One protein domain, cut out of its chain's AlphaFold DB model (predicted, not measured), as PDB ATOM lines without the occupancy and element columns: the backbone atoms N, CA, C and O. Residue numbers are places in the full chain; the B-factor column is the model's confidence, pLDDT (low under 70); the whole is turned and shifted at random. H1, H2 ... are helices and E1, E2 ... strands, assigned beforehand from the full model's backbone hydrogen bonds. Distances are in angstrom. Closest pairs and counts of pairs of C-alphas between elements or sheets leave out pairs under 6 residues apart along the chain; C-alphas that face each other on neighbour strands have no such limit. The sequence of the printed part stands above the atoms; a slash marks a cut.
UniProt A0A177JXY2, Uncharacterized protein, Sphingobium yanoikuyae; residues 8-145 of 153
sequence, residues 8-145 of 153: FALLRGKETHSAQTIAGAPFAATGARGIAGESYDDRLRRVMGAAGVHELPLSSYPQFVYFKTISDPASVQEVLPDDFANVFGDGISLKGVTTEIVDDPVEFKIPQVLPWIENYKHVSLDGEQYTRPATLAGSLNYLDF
ATOM      1  N   PHE A   8      33.871  23.201 -40.354       90.31
ATOM      2  CA  PHE A   8      33.961  23.469 -41.778       90.31
ATOM      3  C   PHE A   8      33.151  22.422 -42.527       90.31
ATOM      4  O   PHE A   8      33.345  21.226 -42.327       90.31
ATOM      5  N   ALA A   9      32.262  22.879 -43.401       87.88
ATOM      6  CA  ALA A   9      31.633  22.036 -44.404       87.88
ATOM      7  C   ALA A   9      32.538  22.008 -45.640       87.88
ATOM      8  O   ALA A   9      32.737  23.041 -46.283       87.88
ATOM      9  N   LEU A  10      33.112  20.848 -45.955       84.62
ATOM     10  CA  LEU A  10      34.034  20.720 -47.077       84.62
ATOM     11  C   LEU A  10      33.289  20.781 -48.408       84.62
ATOM     12  O   LEU A  10      32.275  20.112 -48.616       84.62
ATOM     13  N   LEU A  11      33.833  21.565 -49.339       69.31
ATOM     14  CA  LEU A  11      33.270  21.719 -50.684       69.31
ATOM     15  C   LEU A  11      33.571  20.502 -51.575       69.31
ATOM     16  O   LEU A  11      32.841  20.235 -52.533       69.31
ATOM     17  N   ARG A  12      34.648  19.778 -51.252       65.56
ATOM     18  CA  ARG A  12      35.114  18.547 -51.895       65.56
ATOM     19  C   ARG A  12      35.296  17.498 -50.795       65.56
ATOM     20  O   ARG A  12      36.070  17.706 -49.870       65.56
ATOM     21  N   GLY A  13      34.517  16.421 -50.850       54.91
ATOM     22  CA  GLY A  13      34.585  15.328 -49.874       54.91
ATOM     23  C   GLY A  13      35.562  14.223 -50.285       54.91
ATOM     24  O   GLY A  13      35.996  14.158 -51.436       54.91
ATOM     25  N   LYS A  14      35.859  13.323 -49.341       49.88
ATOM     26  CA  LYS A  14      36.745  12.149 -49.502       49.88
ATOM     27  C   LYS A  14      36.306  11.169 -50.602       49.88
ATOM     28  O   LYS A  14      37.138  10.523 -51.234       49.88
ATOM     29  N   GLU A  15      35.003  11.071 -50.839       46.56
ATOM     30  CA  GLU A  15      34.395  10.208 -51.848       46.56
ATOM     31  C   GLU A  15      33.774  11.098 -52.934       46.56
ATOM     32  O   GLU A  15      32.917  11.936 -52.657       46.56
ATOM     33  N   THR A  16      34.146  10.842 -54.188       39.16
ATOM     34  CA  THR A  16      33.592  11.405 -55.433       39.16
ATOM     35  C   THR A  16      34.321  12.615 -56.019       39.16
ATOM     36  O   THR A  16      34.379  13.714 -55.474       39.16
ATOM     37  N   HIS A  17      34.787  12.412 -57.255       37.44
ATOM     38  CA  HIS A  17      35.010  13.471 -58.224       37.44
ATOM     39  C   HIS A  17      33.733  14.287 -58.377       37.44
ATOM     40  O   HIS A  17      32.899  13.964 -59.215       37.44
ATOM     41  N   SER A  18      33.574  15.352 -57.605       39.12
ATOM     42  CA  SER A  18      32.874  16.518 -58.103       39.12
ATOM     43  C   SER A  18      33.037  17.702 -57.160       39.12
ATOM     44  O   SER A  18      32.734  17.642 -55.976       39.12
ATOM     45  N   ALA A  19      33.346  18.853 -57.739       38.09
ATOM     46  CA  ALA A  19      32.927  20.135 -57.191       38.09
ATOM     47  C   ALA A  19      31.380  20.298 -57.213       38.09
ATOM     48  O   ALA A  19      30.898  21.425 -57.252       38.09
ATOM     49  N   GLN A  20      30.598  19.203 -57.254       42.84
ATOM     50  CA  GLN A  20      29.135  19.182 -57.353       42.84
ATOM     51  C   GLN A  20      28.459  18.851 -56.017       42.84
ATOM     52  O   GLN A  20      27.250  19.023 -55.939       42.84
ATOM     53  N   THR A  21      29.169  18.447 -54.958       48.47
ATOM     54  CA  THR A  21      28.486  18.098 -53.696       48.47
ATOM     55  C   THR A  21      27.857  19.322 -53.028       48.47
ATOM     56  O   THR A  21      26.683  19.274 -52.681       48.47
ATOM     57  N   ILE A  22      28.565  20.460 -52.953       49.72
ATOM     58  CA  ILE A  22      27.964  21.724 -52.480       49.72
ATOM     59  C   ILE A  22      27.412  22.577 -53.630       49.72
ATOM     60  O   ILE A  22      26.325  23.131 -53.506       49.72
ATOM     61  N   ALA A  23      28.064  22.624 -54.800       52.12
ATOM     62  CA  ALA A  23      27.505  23.343 -55.958       52.12
ATOM     63  C   ALA A  23      26.200  22.725 -56.485       52.12
ATOM     64  O   ALA A  23      25.446  23.385 -57.194       52.12
ATOM     65  N   GLY A  24      25.959  21.453 -56.169       57.00
ATOM     66  CA  GLY A  24      24.718  20.759 -56.445       57.00
ATOM     67  C   GLY A  24      23.881  20.451 -55.219       57.00
ATOM     68  O   GLY A  24      22.833  19.825 -55.371       57.00
ATOM     69  N   ALA A  25      24.261  20.965 -54.049       62.94
ATOM     70  CA  ALA A  25      23.383  20.976 -52.892       62.94
ATOM     71  C   ALA A  25      22.047  21.673 -53.212       62.94
ATOM     72  O   ALA A  25      21.022  21.081 -52.901       62.94
ATOM     73  N   PRO A  26      21.995  22.784 -53.981       59.47
ATOM     74  CA  PRO A  26      20.723  23.316 -54.468       59.47
ATOM     75  C   PRO A  26      19.923  22.342 -55.358       59.47
ATOM     76  O   PRO A  26      18.699  22.284 -55.248       59.47
ATOM     77  N   PHE A  27      20.574  21.529 -56.207       61.81
ATOM     78  CA  PHE A  27      19.880  20.492 -56.997       61.81
ATOM     79  C   PHE A  27      19.321  19.381 -56.095       61.81
ATOM     80  O   PHE A  27      18.211  18.901 -56.327       61.81
ATOM     81  N   ALA A  28      20.075  18.977 -55.070       63.34
ATOM     82  CA  ALA A  28      19.655  17.968 -54.103       63.34
ATOM     83  C   ALA A  28      18.511  18.469 -53.208       63.34
ATOM     84  O   ALA A  28      17.528  17.756 -53.023       63.34
ATOM     85  N   ALA A  29      18.609  19.705 -52.717       58.97
ATOM     86  CA  ALA A  29      17.636  20.330 -51.827       58.97
ATOM     87  C   ALA A  29      16.285  20.568 -52.518       58.97
ATOM     88  O   ALA A  29      15.230  20.325 -51.944       58.97
ATOM     89  N   THR A  30      16.311  20.969 -53.794       58.75
ATOM     90  CA  THR A  30      15.095  21.184 -54.598       58.75
ATOM     91  C   THR A  30      14.518  19.892 -55.186       58.75
ATOM     92  O   THR A  30      13.462  19.916 -55.819       58.75
ATOM     93  N   GLY A  31      15.208  18.752 -55.040       58.94
ATOM     94  CA  GLY A  31      14.825  17.493 -55.686       58.94
ATOM     95  C   GLY A  31      14.824  17.572 -57.218       58.94
ATOM     96  O   GLY A  31      14.192  16.742 -57.883       58.94
ATOM     97  N   ALA A  32      15.514  18.562 -57.795       61.09
ATOM     98  CA  ALA A  32      15.572  18.823 -59.224       61.09
ATOM     99  C   ALA A  32      16.374  17.726 -59.944       61.09
ATOM    100  O   ALA A  32      17.534  17.902 -60.315       61.09
ATOM    101  N   ARG A  33      15.740  16.572 -60.180       61.56
ATOM    102  CA  ARG A  33      16.274  15.550 -61.089       61.56
ATOM    103  C   ARG A  33      16.432  16.152 -62.486       61.56
ATOM    104  O   ARG A  33      15.637  17.001 -62.901       61.56
ATOM    105  N   GLY A  34      17.478  15.723 -63.193       61.31
ATOM    106  CA  GLY A  34      17.685  16.106 -64.587       61.31
ATOM    107  C   GLY A  34      16.533  15.592 -65.442       61.31
ATOM    108  O   GLY A  34      16.166  14.420 -65.342       61.31
ATOM    109  N   ILE A  35      15.956  16.470 -66.257       64.62
ATOM    110  CA  ILE A  35      14.963  16.078 -67.256       64.62
ATOM    111  C   ILE A  35      15.726  15.595 -68.499       64.62
ATOM    112  O   ILE A  35      16.738  16.179 -68.886       64.62
ATOM    113  N   ALA A  36      15.291  14.490 -69.110       69.00
ATOM    114  CA  ALA A  36      15.951  13.959 -70.301       69.00
ATOM    115  C   ALA A  36      15.935  15.007 -71.429       69.00
ATOM    116  O   ALA A  36      14.868  15.471 -71.826       69.00
ATOM    117  N   GLY A  37      17.117  15.382 -71.925       70.94
ATOM    118  CA  GLY A  37      17.284  16.430 -72.940       70.94
ATOM    119  C   GLY A  37      17.368  17.865 -72.399       70.94
ATOM    120  O   GLY A  37      17.510  18.787 -73.196       70.94
ATOM    121  N   GLU A  38      17.310  18.071 -71.080       78.44
ATOM    122  CA  GLU A  38      17.485  19.390 -70.454       78.44
ATOM    123  C   GLU A  38      18.944  19.848 -70.567       78.44
ATOM    124  O   GLU A  38      19.875  19.102 -70.239       78.44
ATOM    125  N   SER A  39      19.149  21.085 -71.020       75.94
ATOM    126  CA  SER A  39      20.472  21.703 -71.003       75.94
ATOM    127  C   SER A  39      20.902  22.009 -69.562       75.94
ATOM    128  O   SER A  39      20.078  22.187 -68.661       75.94
ATOM    129  N   TYR A  40      22.212  22.097 -69.324       69.75
ATOM    130  CA  TYR A  40      22.726  22.501 -68.013       69.75
ATOM    131  C   TYR A  40      22.219  23.894 -67.604       69.75
ATOM    132  O   TYR A  40      21.867  24.091 -66.442       69.75
ATOM    133  N   ASP A  41      22.113  24.815 -68.563       69.44
ATOM    134  CA  ASP A  41      21.651  26.187 -68.339       69.44
ATOM    135  C   ASP A  41      20.172  26.245 -67.951       69.44
ATOM    136  O   ASP A  41      19.801  26.983 -67.039       69.44
ATOM    137  N   ASP A  42      19.316  25.441 -68.584       73.69
ATOM    138  CA  ASP A  42      17.893  25.380 -68.227       73.69
ATOM    139  C   ASP A  42      17.698  24.767 -66.839       73.69
ATOM    140  O   ASP A  42      16.909  25.266 -66.030       73.69
ATOM    141  N   ARG A  43      18.503  23.751 -66.515       70.75
ATOM    142  CA  ARG A  43      18.524  23.160 -65.178       70.75
ATOM    143  C   ARG A  43      19.004  24.161 -64.125       70.75
ATOM    144  O   ARG A  43      18.427  24.228 -63.040       70.75
ATOM    145  N   LEU A  44      20.036  24.947 -64.436       70.19
ATOM    146  CA  LEU A  44      20.515  26.036 -63.584       70.19
ATOM    147  C   LEU A  44      19.429  27.084 -63.374       70.19
ATOM    148  O   LEU A  44      19.138  27.406 -62.232       70.19
ATOM    149  N   ARG A  45      18.776  27.571 -64.434       72.25
ATOM    150  CA  ARG A  45      17.679  28.547 -64.321       72.25
ATOM    151  C   ARG A  45      16.549  28.046 -63.436       72.25
ATOM    152  O   ARG A  45      15.984  28.832 -62.688       72.25
ATOM    153  N   ARG A  46      16.227  26.754 -63.491       73.69
ATOM    154  CA  ARG A  46      15.185  26.149 -62.653       73.69
ATOM    155  C   ARG A  46      15.565  26.130 -61.174       73.69
ATOM    156  O   ARG A  46      14.728  26.430 -60.332       73.69
ATOM    157  N   VAL A  47      16.822  25.829 -60.864       68.81
ATOM    158  CA  VAL A  47      17.337  25.874 -59.488       68.81
ATOM    159  C   VAL A  47      17.510  27.303 -58.985       68.81
ATOM    160  O   VAL A  47      17.114  27.592 -57.862       68.81
ATOM    161  N   MET A  48      18.012  28.211 -59.822       66.06
ATOM    162  CA  MET A  48      18.087  29.642 -59.520       66.06
ATOM    163  C   MET A  48      16.688  30.250 -59.342       66.06
ATOM    164  O   MET A  48      16.481  31.084 -58.475       66.06
ATOM    165  N   GLY A  49      15.702  29.807 -60.124       62.94
ATOM    166  CA  GLY A  49      14.298  30.208 -59.992       62.94
ATOM    167  C   GLY A  49      13.602  29.618 -58.762       62.94
ATOM    168  O   GLY A  49      12.552  30.110 -58.364       62.94
ATOM    169  N   ALA A  50      14.199  28.600 -58.139       61.97
ATOM    170  CA  ALA A  50      13.818  28.090 -56.830       61.97
ATOM    171  C   ALA A  50      14.602  28.779 -55.698       61.97
ATOM    172  O   ALA A  50      14.728  28.194 -54.629       61.97
ATOM    173  N   ALA A  51      15.155  29.982 -55.920       59.19
ATOM    174  CA  ALA A  51      15.898  30.756 -54.923       59.19
ATOM    175  C   ALA A  51      15.225  30.748 -53.536       59.19
ATOM    176  O   ALA A  51      14.004  30.852 -53.416       59.19
ATOM    177  N   GLY A  52      16.045  30.615 -52.493       65.19
ATOM    178  CA  GLY A  52      15.609  30.555 -51.101       65.19
ATOM    179  C   GLY A  52      16.461  29.611 -50.256       65.19
ATOM    180  O   GLY A  52      17.364  28.935 -50.756       65.19
ATOM    181  N   VAL A  53      16.156  29.573 -48.960       74.25
ATOM    182  CA  VAL A  53      16.755  28.643 -48.000       74.25
ATOM    183  C   VAL A  53      16.126  27.266 -48.194       74.25
ATOM    184  O   VAL A  53      14.924  27.098 -47.988       74.25
ATOM    185  N   HIS A  54      16.938  26.273 -48.546       77.88
ATOM    186  CA  HIS A  54      16.497  24.884 -48.667       77.88
ATOM    187  C   HIS A  54      17.204  23.998 -47.662       77.88
ATOM    188  O   HIS A  54      18.429  24.034 -47.556       77.88
ATOM    189  N   GLU A  55      16.440  23.173 -46.955       82.25
ATOM    190  CA  GLU A  55      16.992  22.138 -46.089       82.25
ATOM    191  C   GLU A  55      17.551  20.981 -46.924       82.25
ATOM    192  O   GLU A  55      16.932  20.519 -47.885       82.25
ATOM    193  N   LEU A  56      18.746  20.515 -46.566       79.19
ATOM    194  CA  LEU A  56      19.360  19.363 -47.205       79.19
ATOM    195  C   LEU A  56      18.828  18.062 -46.599       79.19
ATOM    196  O   LEU A  56      18.708  17.950 -45.378       79.19
ATOM    197  N   PRO A  57      18.582  17.026 -47.417       77.88
ATOM    198  CA  PRO A  57      18.443  15.679 -46.888       77.88
ATOM    199  C   PRO A  57      19.793  15.197 -46.337       77.88
ATOM    200  O   PRO A  57      20.848  15.535 -46.878       77.88
ATOM    201  N   LEU A  58      19.767  14.343 -45.307       80.19
ATOM    202  CA  LEU A  58      20.970  13.797 -44.657       80.19
ATOM    203  C   LEU A  58      21.956  13.157 -45.654       80.19
ATOM    204  O   LEU A  58      23.164  13.303 -45.515       80.19
ATOM    205  N   SER A  59      21.448  12.509 -46.708       78.62
ATOM    206  CA  SER A  59      22.251  11.908 -47.788       78.62
ATOM    207  C   SER A  59      23.068  12.911 -48.610       78.62
ATOM    208  O   SER A  59      23.907  12.513 -49.410       78.62
ATOM    209  N   SER A  60      22.769  14.199 -48.474       77.06
ATOM    210  CA  SER A  60      23.421  15.302 -49.180       77.06
ATOM    211  C   SER A  60      24.161  16.233 -48.229       77.06
ATOM    212  O   SER A  60      24.611  17.296 -48.655       77.06
ATOM    213  N   TYR A  61      24.297  15.856 -46.954       84.25
ATOM    214  CA  TYR A  61      25.125  16.612 -46.027       84.25
ATOM    215  C   TYR A  61      26.577  16.592 -46.505       84.25
ATOM    216  O   TYR A  61      27.070  15.555 -46.960       84.25
ATOM    217  N   PRO A  62      27.270  17.737 -46.432       84.25
ATOM    218  CA  PRO A  62      28.681  17.775 -46.743       84.25
ATOM    219  C   PRO A  62      29.474  17.037 -45.670       84.25
ATOM    220  O   PRO A  62      28.998  16.788 -44.562       84.25
ATOM    221  N   GLN A  63      30.724  16.734 -45.993       87.56
ATOM    222  CA  GLN A  63      31.657  16.272 -44.983       87.56
ATOM    223  C   GLN A  63      31.961  17.430 -44.025       87.56
ATOM    224  O   GLN A  63      32.380  18.504 -44.467       87.56
ATOM    225  N   PHE A  64      31.749  17.215 -42.727       90.81
ATOM    226  CA  PHE A  64      32.098  18.186 -41.696       90.81
ATOM    227  C   PHE A  64      33.447  17.846 -41.095       90.81
ATOM    228  O   PHE A  64      33.709  16.700 -40.733       90.81
ATOM    229  N   VAL A  65      34.290  18.860 -40.945       93.56
ATOM    230  CA  VAL A  65      35.558  18.730 -40.237       93.56
ATOM    231  C   VAL A  65      35.740  19.850 -39.230       93.56
ATOM    232  O   VAL A  65      35.189  20.942 -39.367       93.56
ATOM    233  N   TYR A  66      36.559  19.591 -38.226       93.88
ATOM    234  CA  TYR A  66      37.045  20.590 -37.289       93.88
ATOM    235  C   TYR A  66      38.537  20.383 -37.056       93.88
ATOM    236  O   TYR A  66      39.091  19.334 -37.379       93.88
ATOM    237  N   PHE A  67      39.186  21.389 -36.484       93.31
ATOM    238  CA  PHE A  67      40.576  21.290 -36.060       93.31
ATOM    239  C   PHE A  67      40.609  21.252 -34.544       93.31
ATOM    240  O   PHE A  67      40.118  22.178 -33.893       93.31
ATOM    241  N   LYS A  68      41.213  20.204 -33.976       92.25
ATOM    242  CA  LYS A  68      41.436  20.141 -32.527       92.25
ATOM    243  C   LYS A  68      42.330  21.296 -32.061       92.25
ATOM    244  O   LYS A  68      42.124  21.838 -30.978       92.25
ATOM    245  N   THR A  69      43.278  21.690 -32.909       92.12
ATOM    246  CA  THR A  69      44.178  22.823 -32.703       92.12
ATOM    247  C   THR A  69      44.196  23.662 -33.977       92.12
ATOM    248  O   THR A  69      44.812  23.278 -34.963       92.12
ATOM    249  N   ILE A  70      43.547  24.832 -33.979       91.81
ATOM    250  CA  ILE A  70      43.364  25.633 -35.207       91.81
ATOM    251  C   ILE A  70      44.682  26.071 -35.868       91.81
ATOM    252  O   ILE A  70      44.709  26.327 -37.065       91.81
ATOM    253  N   SER A  71      45.780  26.147 -35.113       91.75
ATOM    254  CA  SER A  71      47.118  26.464 -35.626       91.75
ATOM    255  C   SER A  71      47.882  25.254 -36.177       91.75
ATOM    256  O   SER A  71      48.983  25.434 -36.685       91.75
ATOM    257  N   ASP A  72      47.333  24.044 -36.048       93.00
ATOM    258  CA  ASP A  72      47.920  22.790 -36.517       93.00
ATOM    259  C   ASP A  72      47.028  22.173 -37.616       93.00
ATOM    260  O   ASP A  72      45.979  21.591 -37.305       93.00
ATOM    261  N   PRO A  73      47.429  22.275 -38.895       93.62
ATOM    262  CA  PRO A  73      46.675  21.736 -40.028       93.62
ATOM    263  C   PRO A  73      46.458  20.219 -39.952       93.62
ATOM    264  O   PRO A  73      45.434  19.715 -40.415       93.62
ATOM    265  N   ALA A  74      47.389  19.483 -39.337       92.88
ATOM    266  CA  ALA A  74      47.310  18.031 -39.215       92.88
ATOM    267  C   ALA A  74      46.319  17.579 -38.128       92.88
ATOM    268  O   ALA A  74      45.954  16.405 -38.069       92.88
ATOM    269  N   SER A  75      45.831  18.507 -37.295       94.19
ATOM    270  CA  SER A  75      44.856  18.234 -36.231       94.19
ATOM    271  C   SER A  75      43.404  18.119 -36.716       94.19
ATOM    272  O   SER A  75      42.482  18.065 -35.893       94.19
ATOM    273  N   VAL A  76      43.194  18.115 -38.036       94.50
ATOM    274  CA  VAL A  76      41.877  17.975 -38.655       94.50
ATOM    275  C   VAL A  76      41.236  16.632 -38.306       94.50
ATOM    276  O   VAL A  76      41.865  15.575 -38.385       94.50
ATOM    277  N   GLN A  77      39.964  16.677 -37.933       93.75
ATOM    278  CA  GLN A  77      39.146  15.511 -37.632       93.75
ATOM    279  C   GLN A  77      37.766  15.668 -38.259       93.75
ATOM    280  O   GLN A  77      37.248  16.777 -38.394       93.75
ATOM    281  N   GLU A  78      37.188  14.544 -38.665       92.69
ATOM    282  CA  GLU A  78      35.823  14.476 -39.175       92.69
ATOM    283  C   GLU A  78      34.819  14.555 -38.023       92.69
ATOM    284  O   GLU A  78      35.085  14.059 -36.930       92.69
ATOM    285  N   VAL A  79      33.668  15.180 -38.275       92.38
ATOM    286  CA  VAL A  79      32.531  15.194 -37.351       92.38
ATOM    287  C   VAL A  79      31.333  14.592 -38.056       92.38
ATOM    288  O   VAL A  79      30.891  15.098 -39.087       92.38
ATOM    289  N   LEU A  80      30.782  13.526 -37.487       91.19
ATOM    290  CA  LEU A  80      29.540  12.959 -37.992       91.19
ATOM    291  C   LEU A  80      28.341  13.796 -37.510       91.19
ATOM    292  O   LEU A  80      28.391  14.358 -36.414       91.19
ATOM    293  N   PRO A  81      27.252  13.894 -38.294       89.38
ATOM    294  CA  PRO A  81      26.059  14.661 -37.922       89.38
ATOM    295  C   PRO A  81      25.490  14.341 -36.530       89.38
ATOM    296  O   PRO A  81      24.969  15.230 -35.857       89.38
ATOM    297  N   ASP A  82      25.604  13.089 -36.093       91.06
ATOM    298  CA  ASP A  82      25.133  12.568 -34.807       91.06
ATOM    299  C   ASP A  82      26.182  12.635 -33.679       91.06
ATOM    300  O   ASP A  82      25.852  12.365 -32.527       91.06
ATOM    301  N   ASP A  83      27.412  13.063 -33.976       92.44
ATOM    302  CA  ASP A  83      28.553  13.028 -33.046       92.44
ATOM    303  C   ASP A  83      28.930  14.410 -32.470       92.44
ATOM    304  O   ASP A  83      29.871  14.556 -31.690       92.44
ATOM    305  N   PHE A  84      28.168  15.457 -32.804       91.75
ATOM    306  CA  PHE A  84      28.450  16.832 -32.364       91.75
ATOM    307  C   PHE A  84      28.531  16.983 -30.835       91.75
ATOM    308  O   PHE A  84      29.348  17.769 -30.353       91.75
ATOM    309  N   ALA A  85      27.725  16.237 -30.077       91.75
ATOM    310  CA  ALA A  85      27.741  16.292 -28.615       91.75
ATOM    311  C   ALA A  85      29.053  15.737 -28.042       91.75
ATOM    312  O   ALA A  85      29.638  16.330 -27.138       91.75
ATOM    313  N   ASN A  86      29.565  14.643 -28.612       90.56
ATOM    314  CA  ASN A  86      30.819  14.036 -28.168       90.56
ATOM    315  C   ASN A  86      32.025  14.916 -28.514       90.56
ATOM    316  O   ASN A  86      32.984  14.989 -27.746       90.56
ATOM    317  N   VAL A  87      31.973  15.605 -29.658       90.12
ATOM    318  CA  VAL A  87      33.076  16.444 -30.140       90.12
ATOM    319  C   VAL A  87      33.104  17.820 -29.469       90.12
ATOM    320  O   VAL A  87      34.178  18.315 -29.121       90.12
ATOM    321  N   PHE A  88      31.946  18.459 -29.289       89.06
ATOM    322  CA  PHE A  88      31.862  19.855 -28.841       89.06
ATOM    323  C   PHE A  88      31.286  20.032 -27.431       89.06
ATOM    324  O   PHE A  88      31.367  21.136 -26.885       89.06
ATOM    325  N   GLY A  89      30.759  18.967 -26.827       89.81
ATOM    326  CA  GLY A  89      30.228  18.947 -25.469       89.81
ATOM    327  C   GLY A  89      28.720  18.715 -25.400       89.81
ATOM    328  O   GLY A  89      27.971  18.936 -26.358       89.81
ATOM    329  N   ASP A  90      28.283  18.293 -24.214       90.81
ATOM    330  CA  ASP A  90      26.887  17.975 -23.933       90.81
ATOM    331  C   ASP A  90      25.952  19.145 -24.271       90.81
ATOM    332  O   ASP A  90      26.205  20.306 -23.945       90.81
ATOM    333  N   GLY A  91      24.836  18.824 -24.929       88.88
ATOM    334  CA  GLY A  91      23.837  19.805 -25.357       88.88
ATOM    335  C   GLY A  91      24.102  20.449 -26.722       88.88
ATOM    336  O   GLY A  91      23.276  21.243 -27.174       88.88
ATOM    337  N   ILE A  92      25.198  20.100 -27.408       90.69
ATOM    338  CA  ILE A  92      25.449  20.518 -28.793       90.69
ATOM    339  C   ILE A  92      24.983  19.429 -29.762       90.69
ATOM    340  O   ILE A  92      25.418  18.286 -29.699       90.69
ATOM    341  N   SER A  93      24.110  19.798 -30.698       92.06
ATOM    342  CA  SER A  93      23.591  18.899 -31.734       92.06
ATOM    343  C   SER A  93      23.430  19.638 -33.059       92.06
ATOM    344  O   SER A  93      22.980  20.791 -33.065       92.06
ATOM    345  N   LEU A  94      23.703  18.969 -34.179       92.12
ATOM    346  CA  LEU A  94      23.350  19.484 -35.499       92.12
ATOM    347  C   LEU A  94      21.831  19.373 -35.697       92.12
ATOM    348  O   LEU A  94      21.282  18.277 -35.718       92.12
ATOM    349  N   LYS A  95      21.137  20.512 -35.815       91.12
ATOM    350  CA  LYS A  95      19.671  20.539 -36.002       91.12
ATOM    351  C   LYS A  95      19.235  20.319 -37.447       91.12
ATOM    352  O   LYS A  95      18.127  19.856 -37.674       91.12
ATOM    353  N   GLY A  96      20.079  20.707 -38.391       88.75
ATOM    354  CA  GLY A  96      19.779  20.701 -39.812       88.75
ATOM    355  C   GLY A  96      20.866  21.440 -40.580       88.75
ATOM    356  O   GLY A  96      21.644  22.201 -39.997       88.75
ATOM    357  N   VAL A  97      20.917  21.207 -41.886       86.31
ATOM    358  CA  VAL A  97      21.825  21.896 -42.805       86.31
ATOM    359  C   VAL A  97      20.972  22.510 -43.889       86.31
ATOM    360  O   VAL A  97      20.175  21.814 -44.514       86.31
ATOM    361  N   THR A  98      21.144  23.803 -44.117       84.06
ATOM    362  CA  THR A  98      20.429  24.526 -45.161       84.06
ATOM    363  C   THR A  98      21.408  25.116 -46.159       84.06
ATOM    364  O   THR A  98      22.533  25.471 -45.807       84.06
ATOM    365  N   THR A  99      20.970  25.261 -47.402       78.12
ATOM    366  CA  THR A  99      21.705  25.983 -48.438       78.12
ATOM    367  C   THR A  99      20.870  27.110 -48.986       78.12
ATOM    368  O   THR A  99      19.671  26.947 -49.196       78.12
ATOM    369  N   GLU A 100      21.530  28.220 -49.270       76.69
ATOM    370  CA  GLU A 100      20.936  29.390 -49.887       76.69
ATOM    371  C   GLU A 100      21.859  29.860 -51.010       76.69
ATOM    372  O   GLU A 100      23.085  29.819 -50.881       76.69
ATOM    373  N   ILE A 101      21.262  30.256 -52.131       71.38
ATOM    374  CA  ILE A 101      21.981  30.925 -53.211       71.38
ATOM    375  C   ILE A 101      21.823  32.418 -52.963       71.38
ATOM    376  O   ILE A 101      20.703  32.924 -52.996       71.38
ATOM    377  N   VAL A 102      22.937  33.094 -52.705       73.81
ATOM    378  CA  VAL A 102      22.990  34.538 -52.471       73.81
ATOM    379  C   VAL A 102      23.790  35.210 -53.581       73.81
ATOM    380  O   VAL A 102      24.781  34.653 -54.056       73.81
ATOM    381  N   ASP A 103      23.352  36.403 -53.979       73.12
ATOM    382  CA  ASP A 103      24.073  37.248 -54.939       73.12
ATOM    383  C   ASP A 103      25.176  38.077 -54.257       73.12
ATOM    384  O   ASP A 103      26.096  38.566 -54.917       73.12
ATOM    385  N   ASP A 104      25.096  38.222 -52.932       75.50
ATOM    386  CA  ASP A 104      26.069  38.970 -52.151       75.50
ATOM    387  C   ASP A 104      27.435  38.262 -52.125       75.50
ATOM    388  O   ASP A 104      27.521  37.030 -52.020       75.50
ATOM    389  N   PRO A 105      28.541  39.022 -52.196       70.00
ATOM    390  CA  PRO A 105      29.873  38.452 -52.103       70.00
ATOM    391  C   PRO A 105      30.105  37.839 -50.719       70.00
ATOM    392  O   PRO A 105      29.681  38.370 -49.694       70.00
ATOM    393  N   VAL A 106      30.862  36.741 -50.673       70.38
ATOM    394  CA  VAL A 106      31.266  36.122 -49.405       70.38
ATOM    395  C   VAL A 106      32.149  37.097 -48.616       70.38
ATOM    396  O   VAL A 106      33.298  37.344 -48.983       70.38
ATOM    397  N   GLU A 107      31.628  37.633 -47.511       67.94
ATOM    398  CA  GLU A 107      32.377  38.545 -46.632       67.94
ATOM    399  C   GLU A 107      33.398  37.810 -45.743       67.94
ATOM    400  O   GLU A 107      34.413  38.380 -45.330       67.94
ATOM    401  N   PHE A 108      33.164  36.522 -45.467       70.31
ATOM    402  CA  PHE A 108      33.986  35.722 -44.561       70.31
ATOM    403  C   PHE A 108      35.246  35.175 -45.239       70.31
ATOM    404  O   PHE A 108      35.180  34.443 -46.228       70.31
ATOM    405  N   LYS A 109      36.422  35.474 -44.675       77.31
ATOM    406  CA  LYS A 109      37.709  35.061 -45.249       77.31
ATOM    407  C   LYS A 109      38.303  33.889 -44.476       77.31
ATOM    408  O   LYS A 109      38.805  34.068 -43.372       77.31
ATOM    409  N   ILE A 110      38.349  32.712 -45.103       85.44
ATOM    410  CA  ILE A 110      38.998  31.504 -44.558       85.44
ATOM    411  C   ILE A 110      40.414  31.769 -44.001       85.44
ATOM    412  O   ILE A 110      40.688  31.295 -42.899       85.44
ATOM    413  N   PRO A 111      41.288  32.575 -44.644       86.38
ATOM    414  CA  PRO A 111      42.610  32.887 -44.091       86.38
ATOM    415  C   PRO A 111      42.607  33.611 -42.734       86.38
ATOM    416  O   PRO A 111      43.609  33.573 -42.030       86.38
ATOM    417  N   GLN A 112      41.508  34.266 -42.339       87.00
ATOM    418  CA  GLN A 112      41.398  34.888 -41.010       87.00
ATOM    419  C   GLN A 112      41.209  33.850 -39.898       87.00
ATOM    420  O   GLN A 112      41.577  34.106 -38.755       87.00
ATOM    421  N   VAL A 113      40.645  32.687 -40.231       89.38
ATOM    422  CA  VAL A 113      40.448  31.573 -39.295       89.38
ATOM    423  C   VAL A 113      41.594  30.574 -39.373       89.38
ATOM    424  O   VAL A 113      42.067  30.091 -38.349       89.38
ATOM    425  N   LEU A 114      42.038  30.268 -40.593       91.75
ATOM    426  CA  LEU A 114      43.108  29.325 -40.896       91.75
ATOM    427  C   LEU A 114      44.320  30.103 -41.436       91.75
ATOM    428  O   LEU A 114      44.520  30.150 -42.650       91.75
ATOM    429  N   PRO A 115      45.148  30.725 -40.575       88.12
ATOM    430  CA  PRO A 115      46.225  31.622 -41.014       88.12
ATOM    431  C   PRO A 115      47.313  30.920 -41.837       88.12
ATOM    432  O   PRO A 115      48.046  31.557 -42.586       88.12
ATOM    433  N   TRP A 116      47.417  29.599 -41.711       91.69
ATOM    434  CA  TRP A 116      48.372  28.768 -42.434       91.69
ATOM    435  C   TRP A 116      47.870  28.316 -43.809       91.69
ATOM    436  O   TRP A 116      48.682  27.851 -44.603       91.69
ATOM    437  N   ILE A 117      46.571  28.440 -44.121       90.69
ATOM    438  CA  ILE A 117      45.934  27.765 -45.269       90.69
ATOM    439  C   ILE A 117      46.602  28.085 -46.608       90.69
ATOM    440  O   ILE A 117      46.702  27.226 -47.481       90.69
ATOM    441  N   GLU A 118      47.127  29.300 -46.772       89.25
ATOM    442  CA  GLU A 118      47.770  29.712 -48.019       89.25
ATOM    443  C   GLU A 118      49.110  29.021 -48.283       89.25
ATOM    444  O   GLU A 118      49.490  28.867 -49.444       89.25
ATOM    445  N   ASN A 119      49.791  28.546 -47.238       90.19
ATOM    446  CA  ASN A 119      51.037  27.787 -47.372       90.19
ATOM    447  C   ASN A 119      50.787  26.365 -47.905       90.19
ATOM    448  O   ASN A 119      51.709  25.704 -48.375       90.19
ATOM    449  N   TYR A 120      49.529  25.917 -47.881       88.94
ATOM    450  CA  TYR A 120      49.084  24.575 -48.253       88.94
ATOM    451  C   TYR A 120      48.380  24.540 -49.622       88.94
ATOM    452  O   TYR A 120      47.623  23.624 -49.933       88.94
ATOM    453  N   LYS A 121      48.632  25.535 -50.488       86.25
ATOM    454  CA  LYS A 121      48.067  25.597 -51.854       86.25
ATOM    455  C   LYS A 121      48.531  24.463 -52.775       86.25
ATOM    456  O   LYS A 121      47.865  24.173 -53.765       86.25
ATOM    457  N   HIS A 122      49.674  23.849 -52.476       85.12
ATOM    458  CA  HIS A 122      50.326  22.868 -53.350       85.12
ATOM    459  C   HIS A 122      50.675  21.548 -52.651       85.12
ATOM    460  O   HIS A 122      51.306  20.693 -53.268       85.12
ATOM    461  N   VAL A 123      50.267  21.387 -51.393       87.81
ATOM    462  CA  VAL A 123      50.552  20.220 -50.544       87.81
ATOM    463  C   VAL A 123      49.311  19.855 -49.730       87.81
ATOM    464  O   VAL A 123      48.404  20.679 -49.586       87.81
ATOM    465  N   SER A 124      49.258  18.632 -49.211       89.19
ATOM    466  CA  SER A 124      48.218  18.217 -48.265       89.19
ATOM    467  C   SER A 124      48.431  18.829 -46.882       89.19
ATOM    468  O   SER A 124      49.514  19.334 -46.591       89.19
ATOM    469  N   LEU A 125      47.420  18.789 -46.007       91.12
ATOM    470  CA  LEU A 125      47.493  19.406 -44.674       91.12
ATOM    471  C   LEU A 125      48.559  18.788 -43.754       91.12
ATOM    472  O   LEU A 125      49.001  19.439 -42.814       91.12
ATOM    473  N   ASP A 126      49.028  17.575 -44.025       88.62
ATOM    474  CA  ASP A 126      50.189  16.986 -43.341       88.62
ATOM    475  C   ASP A 126      51.547  17.432 -43.923       88.62
ATOM    476  O   ASP A 126      52.597  17.083 -43.390       88.62
ATOM    477  N   GLY A 127      51.542  18.262 -44.969       83.88
ATOM    478  CA  GLY A 127      52.734  18.817 -45.609       83.88
ATOM    479  C   GLY A 127      53.361  17.912 -46.669       83.88
ATOM    480  O   GLY A 127      54.382  18.288 -47.250       83.88
ATOM    481  N   GLU A 128      52.771  16.748 -46.951       81.00
ATOM    482  CA  GLU A 128      53.273  15.832 -47.972       81.00
ATOM    483  C   GLU A 128      52.780  16.196 -49.389       81.00
ATOM    484  O   GLU A 128      51.811  16.930 -49.601       81.00
ATOM    485  N   GLN A 129      53.494  15.709 -50.408       68.88
ATOM    486  CA  GLN A 129      53.031  15.787 -51.796       68.88
ATOM    487  C   GLN A 129      52.149  14.579 -52.117       68.88
ATOM    488  O   GLN A 129      52.442  13.486 -51.643       68.88
ATOM    489  N   TYR A 130      51.124  14.797 -52.955       62.03
ATOM    490  CA  TYR A 130      50.030  13.902 -53.382       62.03
ATOM    491  C   TYR A 130      50.384  12.412 -53.579       62.03
ATOM    492  O   TYR A 130      50.364  11.873 -54.688       62.03
ATOM    493  N   THR A 131      50.652  11.722 -52.481       60.16
ATOM    494  CA  THR A 131      50.886  10.282 -52.407       60.16
ATOM    495  C   THR A 131      49.699   9.687 -51.652       60.16
ATOM    496  O   THR A 131      49.041  10.400 -50.902       60.16
ATOM    497  N   ARG A 132      49.347   8.414 -51.896       66.12
ATOM    498  CA  ARG A 132      48.139   7.776 -51.325       66.12
ATOM    499  C   ARG A 132      47.992   8.099 -49.825       66.12
ATOM    500  O   ARG A 132      48.779   7.571 -49.041       66.12
ATOM    501  N   PRO A 133      47.012   8.928 -49.426       69.06
ATOM    502  CA  PRO A 133      47.012   9.492 -48.087       69.06
ATOM    503  C   PRO A 133      46.600   8.438 -47.060       69.06
ATOM    504  O   PRO A 133      45.557   7.799 -47.193       69.06
ATOM    505  N   ALA A 134      47.426   8.262 -46.028       78.31
ATOM    506  CA  ALA A 134      47.137   7.373 -44.901       78.31
ATOM    507  C   ALA A 134      46.265   8.045 -43.822       78.31
ATOM    508  O   ALA A 134      45.740   7.368 -42.940       78.31
ATOM    509  N   THR A 135      46.115   9.372 -43.886       86.94
ATOM    510  CA  THR A 135      45.432  10.200 -42.884       86.94
ATOM    511  C   THR A 135      44.394  11.118 -43.533       86.94
ATOM    512  O   THR A 135      44.426  11.361 -44.741       86.94
ATOM    513  N   LEU A 136      43.469  11.656 -42.725       87.75
ATOM    514  CA  LEU A 136      42.534  12.686 -43.192       87.75
ATOM    515  C   LEU A 136      43.290  13.944 -43.644       87.75
ATOM    516  O   LEU A 136      43.020  14.448 -44.730       87.75
ATOM    517  N   ALA A 137      44.280  14.393 -42.869       89.88
ATOM    518  CA  ALA A 137      45.117  15.542 -43.210       89.88
ATOM    519  C   ALA A 137      45.810  15.383 -44.574       89.88
ATOM    520  O   ALA A 137      45.781  16.304 -45.385       89.88
ATOM    521  N   GLY A 138      46.335  14.191 -44.870       88.19
ATOM    522  CA  GLY A 138      46.956  13.875 -46.157       88.19
ATOM    523  C   GLY A 138      45.992  13.893 -47.342       88.19
ATOM    524  O   GLY A 138      46.403  14.069 -48.487       88.19
ATOM    525  N   SER A 139      44.692  13.714 -47.092       85.62
ATOM    526  CA  SER A 139      43.665  13.741 -48.141       85.62
ATOM    527  C   SER A 139      43.101  15.132 -48.429       85.62
ATOM    528  O   SER A 139      42.417  15.297 -49.436       85.62
ATOM    529  N   LEU A 140      43.387  16.115 -47.569       87.88
ATOM    530  CA  LEU A 140      42.839  17.465 -47.650       87.88
ATOM    531  C   LEU A 140      43.908  18.480 -48.064       87.88
ATOM    532  O   LEU A 140      45.081  18.343 -47.733       87.88
ATOM    533  N   ASN A 141      43.492  19.529 -48.765       84.62
ATOM    534  CA  ASN A 141      44.316  20.653 -49.197       84.62
ATOM    535  C   ASN A 141      43.496  21.957 -49.245       84.62
ATOM    536  O   ASN A 141      42.297  21.992 -48.964       84.62
ATOM    537  N   TYR A 142      44.154  23.049 -49.641       85.94
ATOM    538  CA  TYR A 142      43.558  24.379 -49.793       85.94
ATOM    539  C   TYR A 142      42.203  24.398 -50.538       85.94
ATOM    540  O   TYR A 142      41.300  25.140 -50.155       85.94
ATOM    541  N   LEU A 143      42.031  23.586 -51.587       82.44
ATOM    542  CA  LEU A 143      40.829  23.584 -52.432       82.44
ATOM    543  C   LEU A 143      39.604  22.939 -51.771       82.44
ATOM    544  O   LEU A 143      38.487  23.150 -52.241       82.44
ATOM    545  N   ASP A 144      39.787  22.166 -50.701       84.12
ATOM    546  CA  ASP A 144      38.667  21.559 -49.973       84.12
ATOM    547  C   ASP A 144      37.956  22.591 -49.078       84.12
ATOM    548  O   ASP A 144      36.757  22.472 -48.811       84.12
ATOM    549  N   PHE A 145      38.678  23.655 -48.705       84.56
ATOM    550  CA  PHE A 145      38.188  24.799 -47.928       84.56
ATOM    551  C   PHE A 145      37.883  26.026 -48.795       84.56
ATOM    552  O   PHE A 145      37.157  26.921 -48.364       84.56
TER     553      PHE A 145
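Overview. This is residues 8 to 145 of the 153 residues of an uncharacterized protein of Sphingobium yanoikuyae (UniProt A0A177JXY2). Little regular structure is here: long loops join a small antiparallel hairpin, E1 and E2, and short helices H4 to H7 to H1 and H2 at the far end. The 138 printed residues, with helices H1, H2, strands E1, E2, then helices H3 to H7, are mostly helix by named elements (43 residues), and only just compact, close to loose: radius of gyration of the C-alphas 16.9 A, spans 45 by 38 by 30 A.

Along the chain. Find H1, residues 25 to 29, from C-alpha 25 at (23.383, 20.976, -52.892). Next come H2, 40 to 48, 12.0 A long; E1, 64 to 67; E2, 76 to 79; H3, 84 to 88; H4, 110 to 113; H5, 117 to 120; H6, 136 to 139; and H7, 142 to 145, ending at (38.188, 24.799, -47.928).

Arrangement. Look at E1 and E2: N 66 and O 77 are within hydrogen-bond range, 2.9 A. The closest C-alphas of E2 and H6, Val 76 and Ala 137, are 6.1 A apart. H5 and H7 only just touch, with 3 pairs of C-alphas within 8 A, closest Tyr 120 and Tyr 142, 5.7 A. H1, H2 and H3 have every O i to N i+4 pair within range; H4 to H7 are too short for one.

Size, cuts and confidence. The printed part has no cut; links H2 to E1, H3 to H4 and H5 to H6 are long. Forty residues, among them 11 to 36, have pLDDT under 70.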